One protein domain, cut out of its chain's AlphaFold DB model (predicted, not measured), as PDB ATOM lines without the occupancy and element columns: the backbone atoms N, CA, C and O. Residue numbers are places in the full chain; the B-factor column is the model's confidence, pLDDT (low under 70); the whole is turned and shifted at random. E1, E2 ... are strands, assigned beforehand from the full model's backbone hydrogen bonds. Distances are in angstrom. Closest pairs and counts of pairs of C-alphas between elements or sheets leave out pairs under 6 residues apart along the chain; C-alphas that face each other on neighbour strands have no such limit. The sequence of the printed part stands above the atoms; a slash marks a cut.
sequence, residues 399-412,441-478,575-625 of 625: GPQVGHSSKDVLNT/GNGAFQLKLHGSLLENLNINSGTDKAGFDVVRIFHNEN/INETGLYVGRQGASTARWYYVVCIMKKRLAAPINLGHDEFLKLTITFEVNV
ATOM      1  N   GLY A 399      -9.140  48.947 114.830       42.00
ATOM      2  CA  GLY A 399      -9.440  49.975 115.828       42.00
ATOM      3  C   GLY A 399     -10.892  50.475 115.836       42.00
ATOM      4  O   GLY A 399     -11.712  50.030 115.027       42.00
ATOM      5  N   PRO A 400     -11.209  51.391 116.769       39.84
ATOM      6  CA  PRO A 400     -12.548  51.933 116.977       39.84
ATOM      7  C   PRO A 400     -13.171  52.542 115.703       39.84
ATOM      8  O   PRO A 400     -12.534  53.314 114.997       39.84
ATOM      9  N   GLN A 401     -14.429  52.258 115.399       52.25
ATOM     10  CA  GLN A 401     -15.199  52.893 114.332       52.25
ATOM     11  C   GLN A 401     -16.531  53.387 114.877       52.25
ATOM     12  O   GLN A 401     -17.058  52.854 115.853       52.25
ATOM     13  N   VAL A 402     -17.064  54.407 114.220       46.19
ATOM     14  CA  VAL A 402     -18.357  55.020 114.500       46.19
ATOM     15  C   VAL A 402     -19.432  54.322 113.659       46.19
ATOM     16  O   VAL A 402     -19.241  54.127 112.463       46.19
ATOM     17  N   GLY A 403     -20.548  53.935 114.276       47.53
ATOM     18  CA  GLY A 403     -21.727  53.381 113.604       47.53
ATOM     19  C   GLY A 403     -22.846  54.419 113.441       47.53
ATOM     20  O   GLY A 403     -23.025  55.285 114.300       47.53
ATOM     21  N   HIS A 404     -23.606  54.326 112.342       40.00
ATOM     22  CA  HIS A 404     -24.652  55.297 111.979       40.00
ATOM     23  C   HIS A 404     -25.957  55.166 112.796       40.00
ATOM     24  O   HIS A 404     -26.231  54.119 113.393       40.00
ATOM     25  N   SER A 405     -26.786  56.220 112.778       37.97
ATOM     26  CA  SER A 405     -28.114  56.263 113.411       37.97
ATOM     27  C   SER A 405     -29.202  55.566 112.580       37.97
ATOM     28  O   SER A 405     -29.169  55.549 111.356       37.97
ATOM     29  N   SER A 406     -30.202  55.003 113.260       36.09
ATOM     30  CA  SER A 406     -31.278  54.185 112.687       36.09
ATOM     31  C   SER A 406     -32.467  54.981 112.116       36.09
ATOM     32  O   SER A 406     -33.600  54.505 112.208       36.09
ATOM     33  N   LYS A 407     -32.270  56.195 111.588       36.09
ATOM     34  CA  LYS A 407     -33.337  56.941 110.902       36.09
ATOM     35  C   LYS A 407     -32.819  57.572 109.607       36.09
ATOM     36  O   LYS A 407     -31.896  58.370 109.631       36.09
ATOM     37  N   ASP A 408     -33.472  57.166 108.520       31.44
ATOM     38  CA  ASP A 408     -33.455  57.709 107.156       31.44
ATOM     39  C   ASP A 408     -32.259  57.416 106.240       31.44
ATOM     40  O   ASP A 408     -31.852  58.241 105.433       31.44
ATOM     41  N   VAL A 409     -31.846  56.146 106.213       28.09
ATOM     42  CA  VAL A 409     -31.655  55.457 104.926       28.09
ATOM     43  C   VAL A 409     -32.431  54.140 104.993       28.09
ATOM     44  O   VAL A 409     -31.923  53.111 105.433       28.09
ATOM     45  N   LEU A 410     -33.702  54.166 104.574       27.00
ATOM     46  CA  LEU A 410     -34.431  52.969 104.137       27.00
ATOM     47  C   LEU A 410     -33.789  52.480 102.834       27.00
ATOM     48  O   LEU A 410     -34.373  52.569 101.759       27.00
ATOM     49  N   ASN A 411     -32.558  51.996 102.925       28.67
ATOM     50  CA  ASN A 411     -31.990  51.153 101.904       28.67
ATOM     51  C   ASN A 411     -31.619  49.842 102.583       28.67
ATOM     52  O   ASN A 411     -30.764  49.787 103.467       28.67
ATOM     53  N   THR A 412     -32.294  48.781 102.165       28.14
ATOM     54  CA  THR A 412     -32.019  47.384 102.507       28.14
ATOM     55  C   THR A 412     -30.598  46.933 102.136       28.14
ATOM     56  O   THR A 412     -30.238  45.791 102.414       28.14
ATOM     57  N   GLY A 441     -13.878  60.410 104.087       41.59
ATOM     58  CA  GLY A 441     -13.449  61.436 103.144       41.59
ATOM     59  C   GLY A 441     -14.214  62.730 103.273       41.59
ATOM     60  O   GLY A 441     -14.935  62.961 104.237       41.59
ATOM     61  N   ASN A 442     -13.999  63.592 102.286       50.00
ATOM     62  CA  ASN A 442     -14.465  64.975 102.290       50.00
ATOM     63  C   ASN A 442     -15.949  65.116 101.886       50.00
ATOM     64  O   ASN A 442     -16.364  66.172 101.420       50.00
ATOM     65  N   GLY A 443     -16.743  64.042 101.965       54.62
ATOM     66  CA  GLY A 443     -18.174  64.102 101.675       54.62
ATOM     67  C   GLY A 443     -18.953  64.722 102.836       54.62
ATOM     68  O   GLY A 443     -18.600  64.508 103.996       54.62
ATOM     69  N   ALA A 444     -20.037  65.446 102.538       54.38
ATOM     70  CA  ALA A 444     -20.979  65.923 103.556       54.38
ATOM     71  C   ALA A 444     -21.380  64.780 104.507       54.38
ATOM     72  O   ALA A 444     -21.617  63.655 104.058       54.38
ATOM     73  N   PHE A 445     -21.435  65.066 105.812       63.03
ATOM     74  CA  PHE A 445     -21.749  64.100 106.879       63.03
ATOM     75  C   PHE A 445     -20.729  62.977 107.101       63.03
ATOM     76  O   PHE A 445     -21.043  61.980 107.758       63.03
ATOM     77  N   GLN A 446     -19.509  63.108 106.581       70.81
ATOM     78  CA  GLN A 446     -18.443  62.148 106.844       70.81
ATOM     79  C   GLN A 446     -17.521  62.645 107.953       70.81
ATOM     80  O   GLN A 446     -17.023  63.769 107.930       70.81
ATOM     81  N   LEU A 447     -17.256  61.754 108.909       76.06
ATOM     82  CA  LEU A 447     -16.171  61.930 109.861       76.06
ATOM     83  C   LEU A 447     -14.855  61.582 109.177       76.06
ATOM     84  O   LEU A 447     -14.680  60.470 108.675       76.06
ATOM     85  N   LYS A 448     -13.901  62.501 109.224       80.00
ATOM     86  CA  LYS A 448     -12.528  62.241 108.815       80.00
ATOM     87  C   LYS A 448     -11.743  61.671 109.982       80.00
ATOM     88  O   LYS A 448     -11.748  62.229 111.075       80.00
ATOM     89  N   LEU A 449     -11.054  60.559 109.759       80.38
ATOM     90  CA  LEU A 449     -10.108  60.023 110.731       80.38
ATOM     91  C   LEU A 449      -8.822  60.858 110.669       80.38
ATOM     92  O   LEU A 449      -8.187  60.918 109.624       80.38
ATOM     93  N   HIS A 450      -8.451  61.497 111.778       77.50
ATOM     94  CA  HIS A 450      -7.202  62.264 111.896       77.50
ATOM     95  C   HIS A 450      -6.020  61.397 112.314       77.50
ATOM     96  O   HIS A 450      -4.881  61.696 111.979       77.50
ATOM     97  N   GLY A 451      -6.278  60.315 113.044       74.06
ATOM     98  CA  GLY A 451      -5.222  59.400 113.443       74.06
ATOM     99  C   GLY A 451      -5.685  58.336 114.421       74.06
ATOM    100  O   GLY A 451      -6.786  58.387 114.978       74.06
ATOM    101  N   SER A 452      -4.805  57.357 114.617       77.94
ATOM    102  CA  SER A 452      -4.905  56.355 115.675       77.94
ATOM    103  C   SER A 452      -3.626  56.379 116.500       77.94
ATOM    104  O   SER A 452      -2.534  56.495 115.944       77.94
ATOM    105  N   LEU A 453      -3.745  56.229 117.811       80.25
ATOM    106  CA  LEU A 453      -2.600  56.119 118.705       80.25
ATOM    107  C   LEU A 453      -2.881  55.102 119.811       80.25
ATOM    108  O   LEU A 453      -4.037  54.807 120.123       80.25
ATOM    109  N   LEU A 454      -1.808  54.543 120.363       79.12
ATOM    110  CA  LEU A 454      -1.858  53.723 121.566       79.12
ATOM    111  C   LEU A 454      -1.488  54.611 122.751       79.12
ATOM    112  O   LEU A 454      -0.512  55.343 122.664       79.12
ATOM    113  N   GLU A 455      -2.274  54.553 123.818       83.62
ATOM    114  CA  GLU A 455      -2.062  55.286 125.070       83.62
ATOM    115  C   GLU A 455      -2.085  54.295 126.249       83.62
ATOM    116  O   GLU A 455      -2.554  53.161 126.122       83.62
ATOM    117  N   ASN A 456      -1.600  54.719 127.419       85.62
ATOM    118  CA  ASN A 456      -1.776  54.006 128.694       85.62
ATOM    119  C   ASN A 456      -1.340  52.527 128.694       85.62
ATOM    120  O   ASN A 456      -1.978  51.688 129.336       85.62
ATOM    121  N   LEU A 457      -0.242  52.193 128.006       87.44
ATOM    122  CA  LEU A 457       0.338  50.853 128.085       87.44
ATOM    123  C   LEU A 457       0.803  50.572 129.523       87.44
ATOM    124  O   LEU A 457       1.750  51.180 130.018       87.44
ATOM    125  N   ASN A 458       0.158  49.616 130.183       85.56
ATOM    126  CA  ASN A 458       0.479  49.181 131.534       85.56
ATOM    127  C   ASN A 458       0.676  47.667 131.565       85.56
ATOM    128  O   ASN A 458      -0.223  46.914 131.203       85.56
ATOM    129  N   ILE A 459       1.830  47.211 132.045       87.56
ATOM    130  CA  ILE A 459       2.131  45.787 132.210       87.56
ATOM    131  C   ILE A 459       2.184  45.490 133.706       87.56
ATOM    132  O   ILE A 459       3.105  45.909 134.406       87.56
ATOM    133  N   ASN A 460       1.202  44.742 134.200       85.56
ATOM    134  CA  ASN A 460       1.154  44.291 135.581       85.56
ATOM    135  C   ASN A 460       1.680  42.856 135.685       85.56
ATOM    136  O   ASN A 460       0.940  41.883 135.514       85.56
ATOM    137  N   SER A 461       2.964  42.736 136.026       85.12
ATOM    138  CA  SER A 461       3.638  41.451 136.242       85.12
ATOM    139  C   SER A 461       3.140  40.688 137.473       85.12
ATOM    140  O   SER A 461       3.475  39.525 137.645       85.12
ATOM    141  N   GLY A 462       2.390  41.330 138.376       91.19
ATOM    142  CA  GLY A 462       1.783  40.655 139.526       91.19
ATOM    143  C   GLY A 462       0.507  39.893 139.171       91.19
ATOM    144  O   GLY A 462       0.088  39.020 139.928       91.19
ATOM    145  N   THR A 463      -0.118  40.228 138.042       88.31
ATOM    146  CA  THR A 463      -1.368  39.611 137.578       88.31
ATOM    147  C   THR A 463      -1.245  38.949 136.211       88.31
ATOM    148  O   THR A 463      -2.261  38.482 135.711       88.31
ATOM    149  N   ASP A 464      -0.055  38.963 135.602       89.69
ATOM    150  CA  ASP A 464       0.185  38.546 134.215       89.69
ATOM    151  C   ASP A 464      -0.821  39.189 133.250       89.69
ATOM    152  O   ASP A 464      -1.513  38.525 132.483       89.69
ATOM    153  N   LYS A 465      -0.966  40.516 133.346       85.56
ATOM    154  CA  LYS A 465      -1.881  41.294 132.500       85.56
ATOM    155  C   LYS A 465      -1.180  42.483 131.869       85.56
ATOM    156  O   LYS A 465      -0.376  43.144 132.523       85.56
ATOM    157  N   ALA A 466      -1.540  42.790 130.629       81.12
ATOM    158  CA  ALA A 466      -1.184  44.024 129.951       81.12
ATOM    159  C   ALA A 466      -2.462  44.765 129.561       81.12
ATOM    160  O   ALA A 466      -3.352  44.192 128.935       81.12
ATOM    161  N   GLY A 467      -2.549  46.033 129.944       85.69
ATOM    162  CA  GLY A 467      -3.593  46.955 129.524       85.69
ATOM    163  C   GLY A 467      -3.040  47.994 128.557       85.69
ATOM    164  O   GLY A 467      -1.889  48.396 128.696       85.69
ATOM    165  N   PHE A 468      -3.835  48.418 127.582       84.31
ATOM    166  CA  PHE A 468      -3.516  49.550 126.711       84.31
ATOM    167  C   PHE A 468      -4.794  50.150 126.132       84.31
ATOM    168  O   PHE A 468      -5.797  49.458 125.955       84.31
ATOM    169  N   ASP A 469      -4.739  51.425 125.780       85.31
ATOM    170  CA  ASP A 469      -5.821  52.144 125.126       85.31
ATOM    171  C   ASP A 469      -5.527  52.289 123.637       85.31
ATOM    172  O   ASP A 469      -4.456  52.742 123.251       85.31
ATOM    173  N   VAL A 470      -6.492  51.948 122.785       79.56
ATOM    174  CA  VAL A 470      -6.493  52.356 121.377       79.56
ATOM    175  C   VAL A 470      -7.376  53.582 121.252       79.56
ATOM    176  O   VAL A 470      -8.594  53.513 121.443       79.56
ATOM    177  N   VAL A 471      -6.763  54.698 120.894       80.50
ATOM    178  CA  VAL A 471      -7.420  55.980 120.686       80.50
ATOM    179  C   VAL A 471      -7.543  56.248 119.197       80.50
ATOM    180  O   VAL A 471      -6.581  56.097 118.448       80.50
ATOM    181  N   ARG A 472      -8.719  56.708 118.775       82.44
ATOM    182  CA  ARG A 472      -8.940  57.287 117.451       82.44
ATOM    183  C   ARG A 472      -9.537  58.670 117.557       82.44
ATOM    184  O   ARG A 472     -10.429  58.894 118.373       82.44
ATOM    185  N   ILE A 473      -9.052  59.569 116.714       80.75
ATOM    186  CA  ILE A 473      -9.537  60.943 116.639       80.75
ATOM    187  C   ILE A 473     -10.274  61.099 115.320       80.75
ATOM    188  O   ILE A 473      -9.694  60.918 114.250       80.75
ATOM    189  N   PHE A 474     -11.556  61.419 115.408       84.12
ATOM    190  CA  PHE A 474     -12.386  61.755 114.265       84.12
ATOM    191  C   PHE A 474     -12.667  63.251 114.269       84.12
ATOM    192  O   PHE A 474     -12.784  63.849 115.334       84.12
ATOM    193  N   HIS A 475     -12.807  63.832 113.089       84.44
ATOM    194  CA  HIS A 475     -13.146  65.231 112.891       84.44
ATOM    195  C   HIS A 475     -14.341  65.330 111.953       84.44
ATOM    196  O   HIS A 475     -14.353  64.699 110.892       84.44
ATOM    197  N   ASN A 476     -15.348  66.107 112.330       83.31
ATOM    198  CA  ASN A 476     -16.457  66.428 111.450       83.31
ATOM    199  C   ASN A 476     -16.133  67.638 110.556       83.31
ATOM    200  O   ASN A 476     -16.655  68.730 110.762       83.31
ATOM    201  N   GLU A 477     -15.292  67.432 109.539       75.38
ATOM    202  CA  GLU A 477     -14.916  68.496 108.584       75.38
ATOM    203  C   GLU A 477     -16.071  68.922 107.675       75.38
ATOM    204  O   GLU A 477     -16.067  70.026 107.145       75.38
ATOM    205  N   ASN A 478     -17.062  68.049 107.485       67.69
ATOM    206  CA  ASN A 478     -18.145  68.267 106.528       67.69
ATOM    207  C   ASN A 478     -19.517  68.226 107.200       67.69
ATOM    208  O   ASN A 478     -20.493  67.776 106.591       67.69
ATOM    209  N   ILE A 575     -23.771  60.063 116.431       83.62
ATOM    210  CA  ILE A 575     -23.142  58.784 116.736       83.62
ATOM    211  C   ILE A 575     -23.951  58.051 117.788       83.62
ATOM    212  O   ILE A 575     -24.053  58.480 118.934       83.62
ATOM    213  N   ASN A 576     -24.475  56.889 117.423       83.62
ATOM    214  CA  ASN A 576     -25.248  56.051 118.343       83.62
ATOM    215  C   ASN A 576     -24.491  54.803 118.780       83.62
ATOM    216  O   ASN A 576     -24.837  54.169 119.780       83.62
ATOM    217  N   GLU A 577     -23.484  54.416 118.010       81.38
ATOM    218  CA  GLU A 577     -22.794  53.152 118.165       81.38
ATOM    219  C   GLU A 577     -21.315  53.339 117.862       81.38
ATOM    220  O   GLU A 577     -20.925  54.157 117.033       81.38
ATOM    221  N   THR A 578     -20.487  52.559 118.541       80.38
ATOM    222  CA  THR A 578     -19.057  52.455 118.268       80.38
ATOM    223  C   THR A 578     -18.677  50.983 118.218       80.38
ATOM    224  O   THR A 578     -19.374  50.145 118.793       80.38
ATOM    225  N   GLY A 579     -17.607  50.624 117.525       75.94
ATOM    226  CA  GLY A 579     -17.183  49.231 117.458       75.94
ATOM    227  C   GLY A 579     -15.726  49.044 117.081       75.94
ATOM    228  O   GLY A 579     -15.106  49.945 116.545       75.94
ATOM    229  N   LEU A 580     -15.173  47.874 117.369       76.25
ATOM    230  CA  LEU A 580     -13.866  47.450 116.891       76.25
ATOM    231  C   LEU A 580     -14.074  46.526 115.701       76.25
ATOM    232  O   LEU A 580     -14.725  45.488 115.830       76.25
ATOM    233  N   TYR A 581     -13.479  46.880 114.574       72.69
ATOM    234  CA  TYR A 581     -13.551  46.099 113.350       72.69
ATOM    235  C   TYR A 581     -12.146  45.657 112.965       72.69
ATOM    236  O   TYR A 581     -11.193  46.402 113.188       72.69
ATOM    237  N   VAL A 582     -12.033  44.440 112.436       68.06
ATOM    238  CA  VAL A 582     -10.791  43.877 111.907       68.06
ATOM    239  C   VAL A 582     -11.015  43.448 110.472       68.06
ATOM    240  O   VAL A 582     -11.835  42.573 110.188       68.06
ATOM    241  N   GLY A 583     -10.298  44.095 109.558       67.06
ATOM    242  CA  GLY A 583     -10.238  43.690 108.160       67.06
ATOM    243  C   GLY A 583      -9.208  42.583 107.968       67.06
ATOM    244  O   GLY A 583      -8.049  42.769 108.322       67.06
ATOM    245  N   ARG A 584      -9.600  41.451 107.375       58.34
ATOM    246  CA  ARG A 584      -8.640  40.470 106.849       58.34
ATOM    247  C   ARG A 584      -8.578  40.594 105.333       58.34
ATOM    248  O   ARG A 584      -9.590  40.394 104.658       58.34
ATOM    249  N   GLN A 585      -7.388  40.869 104.805       53.56
ATOM    250  CA  GLN A 585      -7.132  40.769 103.373       53.56
ATOM    251  C   GLN A 585      -7.092  39.284 102.978       53.56
ATOM    252  O   GLN A 585      -6.324  38.495 103.538       53.56
ATOM    253  N   GLY A 586      -7.965  38.876 102.054       54.16
ATOM    254  CA  GLY A 586      -7.918  37.537 101.467       54.16
ATOM    255  C   GLY A 586      -6.600  37.305 100.720       54.16
ATOM    256  O   GLY A 586      -6.055  38.217 100.102       54.16
ATOM    257  N   ALA A 587      -6.070  36.082 100.778       49.09
ATOM    258  CA  ALA A 587      -4.803  35.741 100.140       49.09
ATOM    259  C   ALA A 587      -4.881  35.848  98.599       49.09
ATOM    260  O   ALA A 587      -5.554  35.065  97.931       49.09
ATOM    261  N   SER A 588      -4.138  36.814  98.055       59.22
ATOM    262  CA  SER A 588      -3.490  36.902  96.730       59.22
ATOM    263  C   SER A 588      -4.264  36.753  95.409       59.22
ATOM    264  O   SER A 588      -3.706  37.153  94.395       59.22
ATOM    265  N   THR A 589      -5.502  36.258  95.335       55.62
ATOM    266  CA  THR A 589      -6.183  36.149  94.014       55.62
ATOM    267  C   THR A 589      -7.626  36.620  93.981       55.62
ATOM    268  O   THR A 589      -8.133  36.962  92.916       55.62
ATOM    269  N   ALA A 590      -8.280  36.721  95.132       51.62
ATOM    270  CA  ALA A 590      -9.632  37.238  95.224       51.62
ATOM    271  C   ALA A 590      -9.617  38.431  96.183       51.62
ATOM    272  O   ALA A 590      -9.383  38.261  97.379       51.62
ATOM    273  N   ARG A 591      -9.813  39.642  95.639       54.06
ATOM    274  CA  ARG A 591      -9.775  40.945  96.336       54.06
ATOM    275  C   ARG A 591     -10.941  41.134  97.327       54.06
ATOM    276  O   ARG A 591     -11.523  42.209  97.407       54.06
ATOM    277  N   TRP A 592     -11.322  40.095  98.063       51.12
ATOM    278  CA  TRP A 592     -12.360  40.182  99.081       51.12
ATOM    279  C   TRP A 592     -11.729  40.628 100.399       51.12
ATOM    280  O   TRP A 592     -10.870  39.941 100.958       51.12
ATOM    281  N   TYR A 593     -12.174  41.782 100.892       57.03
ATOM    282  CA  TYR A 593     -11.907  42.232 102.252       57.03
ATOM    283  C   TYR A 593     -13.091  41.823 103.116       57.03
ATOM    284  O   TYR A 593     -14.214  42.286 102.907       57.03
ATOM    285  N   TYR A 594     -12.849  40.948 104.088       57.31
ATOM    286  CA  TYR A 594     -13.842  40.663 105.116       57.31
ATOM    287  C   TYR A 594     -13.554  41.562 106.310       57.31
ATOM    288  O   TYR A 594     -12.495  41.450 106.928       57.31
ATOM    289  N   VAL A 595     -14.495  42.450 106.620       61.31
ATOM    290  CA  VAL A 595     -14.470  43.260 107.837       61.31
ATOM    291  C   VAL A 595     -15.280  42.525 108.898       61.31
ATOM    292  O   VAL A 595     -16.496  42.383 108.781       61.31
ATOM    293  N   VAL A 596     -14.603  42.029 109.930       65.25
ATOM    294  CA  VAL A 596     -15.237  41.359 111.067       65.25
ATOM    295  C   VAL A 596     -15.388  42.368 112.198       65.25
ATOM    296  O   VAL A 596     -14.402  42.912 112.688       65.25
ATOM    297  N   CYS A 597     -16.625  42.613 112.628       73.50
ATOM    298  CA  CYS A 597     -16.888  43.350 113.859       73.50
ATOM    299  C   CYS A 597     -16.533  42.454 115.052       73.50
ATOM    300  O   CYS A 597     -17.188  41.439 115.278       73.50
ATOM    301  N   ILE A 598     -15.486  42.812 115.791       72.31
ATOM    302  CA  ILE A 598     -15.061  42.104 117.004       72.31
ATOM    303  C   ILE A 598     -15.864  42.591 118.209       72.31
ATOM    304  O   ILE A 598     -16.191  41.817 119.104       72.31
ATOM    305  N   MET A 599     -16.198  43.880 118.231       74.12
ATOM    306  CA  MET A 599     -16.951  44.490 119.317       74.12
ATOM    307  C   MET A 599     -17.874  45.555 118.756       74.12
ATOM    308  O   MET A 599     -17.448  46.372 117.950       74.12
ATOM    309  N   LYS A 600     -19.112  45.602 119.244       79.00
ATOM    310  CA  LYS A 600     -20.035  46.707 118.995       79.00
ATOM    311  C   LYS A 600     -20.637  47.156 120.315       79.00
ATOM    312  O   LYS A 600     -21.110  46.334 121.097       79.00
ATOM    313  N   LYS A 601     -20.633  48.459 120.561       80.88
ATOM    314  CA  LYS A 601     -21.206  49.084 121.745       80.88
ATOM    315  C   LYS A 601     -22.144  50.200 121.321       80.88
ATOM    316  O   LYS A 601     -21.721  51.211 120.762       80.88
ATOM    317  N   ARG A 602     -23.425  50.024 121.634       83.31
ATOM    318  CA  ARG A 602     -24.390  51.119 121.582       83.31
ATOM    319  C   ARG A 602     -24.096  52.083 122.724       83.31
ATOM    320  O   ARG A 602     -23.899  51.656 123.864       83.31
ATOM    321  N   LEU A 603     -24.021  53.367 122.410       78.56
ATOM    322  CA  LEU A 603     -23.802  54.403 123.407       78.56
ATOM    323  C   LEU A 603     -25.076  54.586 124.243       78.56
ATOM    324  O   LEU A 603     -26.189  54.441 123.737       78.56
ATOM    325  N   ALA A 604     -24.913  54.878 125.537       84.31
ATOM    326  CA  ALA A 604     -26.045  55.099 126.443       84.31
ATOM    327  C   ALA A 604     -26.849  56.356 126.068       84.31
ATOM    328  O   ALA A 604     -28.060  56.403 126.276       84.31
ATOM    329  N   ALA A 605     -26.172  57.341 125.479       87.06
ATOM    330  CA  ALA A 605     -26.755  58.499 124.825       87.06
ATOM    331  C   ALA A 605     -26.019  58.731 123.494       87.06
ATOM    332  O   ALA A 605     -24.815  58.458 123.433       87.06
ATOM    333  N   PRO A 606     -26.707  59.204 122.441       86.94
ATOM    334  CA  PRO A 606     -26.043  59.581 121.201       86.94
ATOM    335  C   PRO A 606     -25.053  60.729 121.438       86.94
ATOM    336  O   PRO A 606     -25.306  61.597 122.273       86.94
ATOM    337  N   ILE A 607     -23.948  60.740 120.696       86.25
ATOM    338  CA  ILE A 607     -23.029  61.882 120.632       86.25
ATOM    339  C   ILE A 607     -23.362  62.651 119.357       86.25
ATOM    340  O   ILE A 607     -23.306  62.076 118.275       86.25
ATOM    341  N   ASN A 608     -23.708  63.927 119.490       84.94
ATOM    342  CA  ASN A 608     -23.881  64.829 118.357       84.94
ATOM    343  C   ASN A 608     -22.550  65.537 118.126       84.94
ATOM    344  O   ASN A 608     -22.064  66.203 119.036       84.94
ATOM    345  N   LEU A 609     -21.963  65.353 116.946       82.75
ATOM    346  CA  LEU A 609     -20.789  66.097 116.503       82.75
ATOM    347  C   LEU A 609     -21.229  67.128 115.484       82.75
ATOM    348  O   LEU A 609     -21.658  66.765 114.387       82.75
ATOM    349  N   GLY A 610     -21.098  68.397 115.828       80.88
ATOM    350  CA  GLY A 610     -21.300  69.469 114.870       80.88
ATOM    351  C   GLY A 610     -20.123  69.684 113.949       80.88
ATOM    352  O   GLY A 610     -19.109  68.993 114.034       80.88
ATOM    353  N   HIS A 611     -20.299  70.623 113.026       80.88
ATOM    354  CA  HIS A 611     -19.250  71.037 112.108       80.88
ATOM    355  C   HIS A 611     -18.007  71.503 112.881       80.88
ATOM    356  O   HIS A 611     -18.134  72.223 113.871       80.88
ATOM    357  N   ASP A 612     -16.834  71.074 112.419       81.75
ATOM    358  CA  ASP A 612     -15.512  71.374 112.987       81.75
ATOM    359  C   ASP A 612     -15.267  70.816 114.413       81.75
ATOM    360  O   ASP A 612     -14.321  71.187 115.108       81.75
ATOM    361  N   GLU A 613     -16.118  69.895 114.889       84.56
ATOM    362  CA  GLU A 613     -15.933  69.239 116.187       84.56
ATOM    363  C   GLU A 613     -15.148  67.924 116.078       84.56
ATOM    364  O   GLU A 613     -15.297  67.132 115.137       84.56
ATOM    365  N   PHE A 614     -14.341  67.651 117.107       87.06
ATOM    366  CA  PHE A 614     -13.520  66.447 117.215       87.06
ATOM    367  C   PHE A 614     -14.125  65.424 118.181       87.06
ATOM    368  O   PHE A 614     -14.570  65.749 119.282       87.06
ATOM    369  N   LEU A 615     -14.044  64.148 117.808       87.44
ATOM    370  CA  LEU A 615     -14.360  63.009 118.660       87.44
ATOM    371  C   LEU A 615     -13.102  62.201 118.954       87.44
ATOM    372  O   LEU A 615     -12.565  61.536 118.068       87.44
ATOM    373  N   LYS A 616     -12.702  62.160 120.227       89.75
ATOM    374  CA  LYS A 616     -11.740  61.176 120.734       89.75
ATOM    375  C   LYS A 616     -12.494  59.920 121.177       89.75
ATOM    376  O   LYS A 616     -13.237  59.948 122.155       89.75
ATOM    377  N   LEU A 617     -12.299  58.814 120.466       84.88
ATOM    378  CA  LEU A 617     -12.842  57.505 120.816       84.88
ATOM    379  C   LEU A 617     -11.730  56.611 121.364       84.88
ATOM    380  O   LEU A 617     -10.835  56.207 120.624       84.88
ATOM    381  N   THR A 618     -11.821  56.272 122.648       85.38
ATOM    382  CA  THR A 618     -10.868  55.392 123.333       85.38
ATOM    383  C   THR A 618     -11.492  54.022 123.592       85.38
ATOM    384  O   THR A 618     -12.572  53.930 124.178       85.38
ATOM    385  N   ILE A 619     -10.805  52.954 123.181       80.56
ATOM    386  CA  ILE A 619     -11.118  51.575 123.570       80.56
ATOM    387  C   ILE A 619      -9.961  51.032 124.405       80.56
ATOM    388  O   ILE A 619      -8.852  50.885 123.899       80.56
ATOM    389  N   THR A 620     -10.246  50.687 125.656       85.38
ATOM    390  CA  THR A 620      -9.290  50.047 126.563       85.38
ATOM    391  C   THR A 620      -9.311  48.536 126.382       85.38
ATOM    392  O   THR A 620     -10.370  47.904 126.446       85.38
ATOM    393  N   PHE A 621      -8.134  47.955 126.193       81.31
ATOM    394  CA  PHE A 621      -7.899  46.520 126.170       81.31
ATOM    395  C   PHE A 621      -7.183  46.101 127.446       81.31
ATOM    396  O   PHE A 621      -6.304  46.806 127.928       81.31
ATOM    397  N   GLU A 622      -7.534  44.925 127.956       88.25
ATOM    398  CA  GLU A 622      -6.757  44.199 128.957       88.25
ATOM    399  C   GLU A 622      -6.602  42.765 128.453       88.25
ATOM    400  O   GLU A 622      -7.592  42.087 128.168       88.25
ATOM    401  N   VAL A 623      -5.362  42.316 128.296       83.81
ATOM    402  CA  VAL A 623      -5.021  40.970 127.842       83.81
ATOM    403  C   VAL A 623      -4.241  40.248 128.933       83.81
ATOM    404  O   VAL A 623      -3.409  40.852 129.609       83.81
ATOM    405  N   ASN A 624      -4.514  38.956 129.114       83.38
ATOM    406  CA  ASN A 624      -3.661  38.095 129.933       83.38
ATOM    407  C   ASN A 624      -2.379  37.798 129.134       83.38
ATOM    408  O   ASN A 624      -2.477  37.473 127.946       83.38
ATOM    409  N   VAL A 625      -1.215  37.955 129.764       71.12
ATOM    410  CA  VAL A 625       0.124  37.928 129.143       71.12
ATOM    411  C   VAL A 625       0.829  36.606 129.388       71.12
ATOM    412  O   VAL A 625       0.736  36.096 130.524       71.12
TER     413      VAL A 625
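AT A GLANCE: This is residues 399 to 412, 441 to 478 and 575 to 625 of the 625 residues of an uncharacterized protein of marine sediment metagenome (UniProt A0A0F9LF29). Two three-stranded sheets make a loose sandwich, only partly face to face, with their strands crossed: a long twisted slab of E2, E3 and E6, and across one face of it the sheet of E1, E4 and E5, whose E4 and E5 hairpin runs on away from the slab like the stem of a T. The short strand E1 lies between the E4 and E5 hairpin and the slab, and the tail at residues 407 to 412 sticks out. The printed part has 103 residues, with six named strands in the order E1 to E6 and no named helix, an all-strand class; the sheets run E1 - E4 - E5 and E2 - E3 - E6, both antiparallel throughout. The whole is loose, with a radius of gyration of the C-alphas of 16.6 A and spans of 50 by 40 by 24 A.

HOW THE PARTS SIT: Begin at the first printed residue, in E1, residues 399 to 403, an edge strand. Its antiparallel neighbour is the inner strand E4, residues 575 to 585, at 131 degrees between directions; look at N 401 and O 579, 2.7 A apart, within hydrogen-bond range. E4 in turn forms a hairpin with E5, residues 593 to 609, antiparallel at 166 degrees; find N 580 and O 599 at 2.8 A. E4 bends by 51 degrees at residue 578, and E5 bends by 108 degrees at residue 605. In the other sheet, E2, residues 448 to 460, and E3, residues 465 to 475, form a hairpin, antiparallel at 164 degrees, with N 453 and O 471 at 2.9 A. On the other side of E3 is E6, residues 614 to 624, antiparallel at 164 degrees, with N 470 and O 619 at 2.8 A. These two sheets form a sandwich, two sheets face to face: the facing parts are 10.3 A apart centre to centre, and the strands of the one stand at 67 degrees to those of the other. Between the sheets, E1 and E3 have 6 pairs of C-alphas within 8 A, the closest those of Pro 400 and Arg 472 at 6.5 A. The closest C-alphas of E1 and E6 are those of Pro 400 and Ile 619, 6.8 A apart. E4 and E6 are near each other, with 6 pairs of C-alphas within 10 A. E2 is apart from E4 and E5, and E3 and E5 are only just apart, at 8.5 A.

IN THESE COORDINATES: Find C-alpha 399 at (-9.440, 49.975, 115.828); from there E1 runs 12.9 A to Gly 403. E2 starts at C-alpha 448, (-12.528, 62.241, 108.815), and runs 35.0 A to Asn 460. E3 comes back over 32.9 A, from Lys 465 to His 475. E4 covers 27.6 A from Ile 575 to Gln 585, and E5, the longest strand by residues with 17, covers 29.2 A from Tyr 593 to Leu 609. E6 runs 32.6 A from Phe 614 to C-alpha 624 at (-3.661, 38.095, 129.933).

THE WHOLE: The two farthest C-alphas, those of Leu 410 and Gly 462, are 52.1 A apart. Watch for two cuts: residues 413 to 440 are not printed, with 23.3 A from C-alpha 412 to C-alpha 441, and residues 479 to 574 are not printed, with 14.8 A from C-alpha 478 to C-alpha 575. Of the links that are printed whole, E2 to E3 and E5 to E6 are tight and E4 to E5 is short. Both sheets are strongly twisted. The mean pLDDT of the printed part is 70.9, and the model's confidence is under 70 at residues 399 to 412, 441 to 445, 478 and 582 to 596. Val 625 is the chain's last residue.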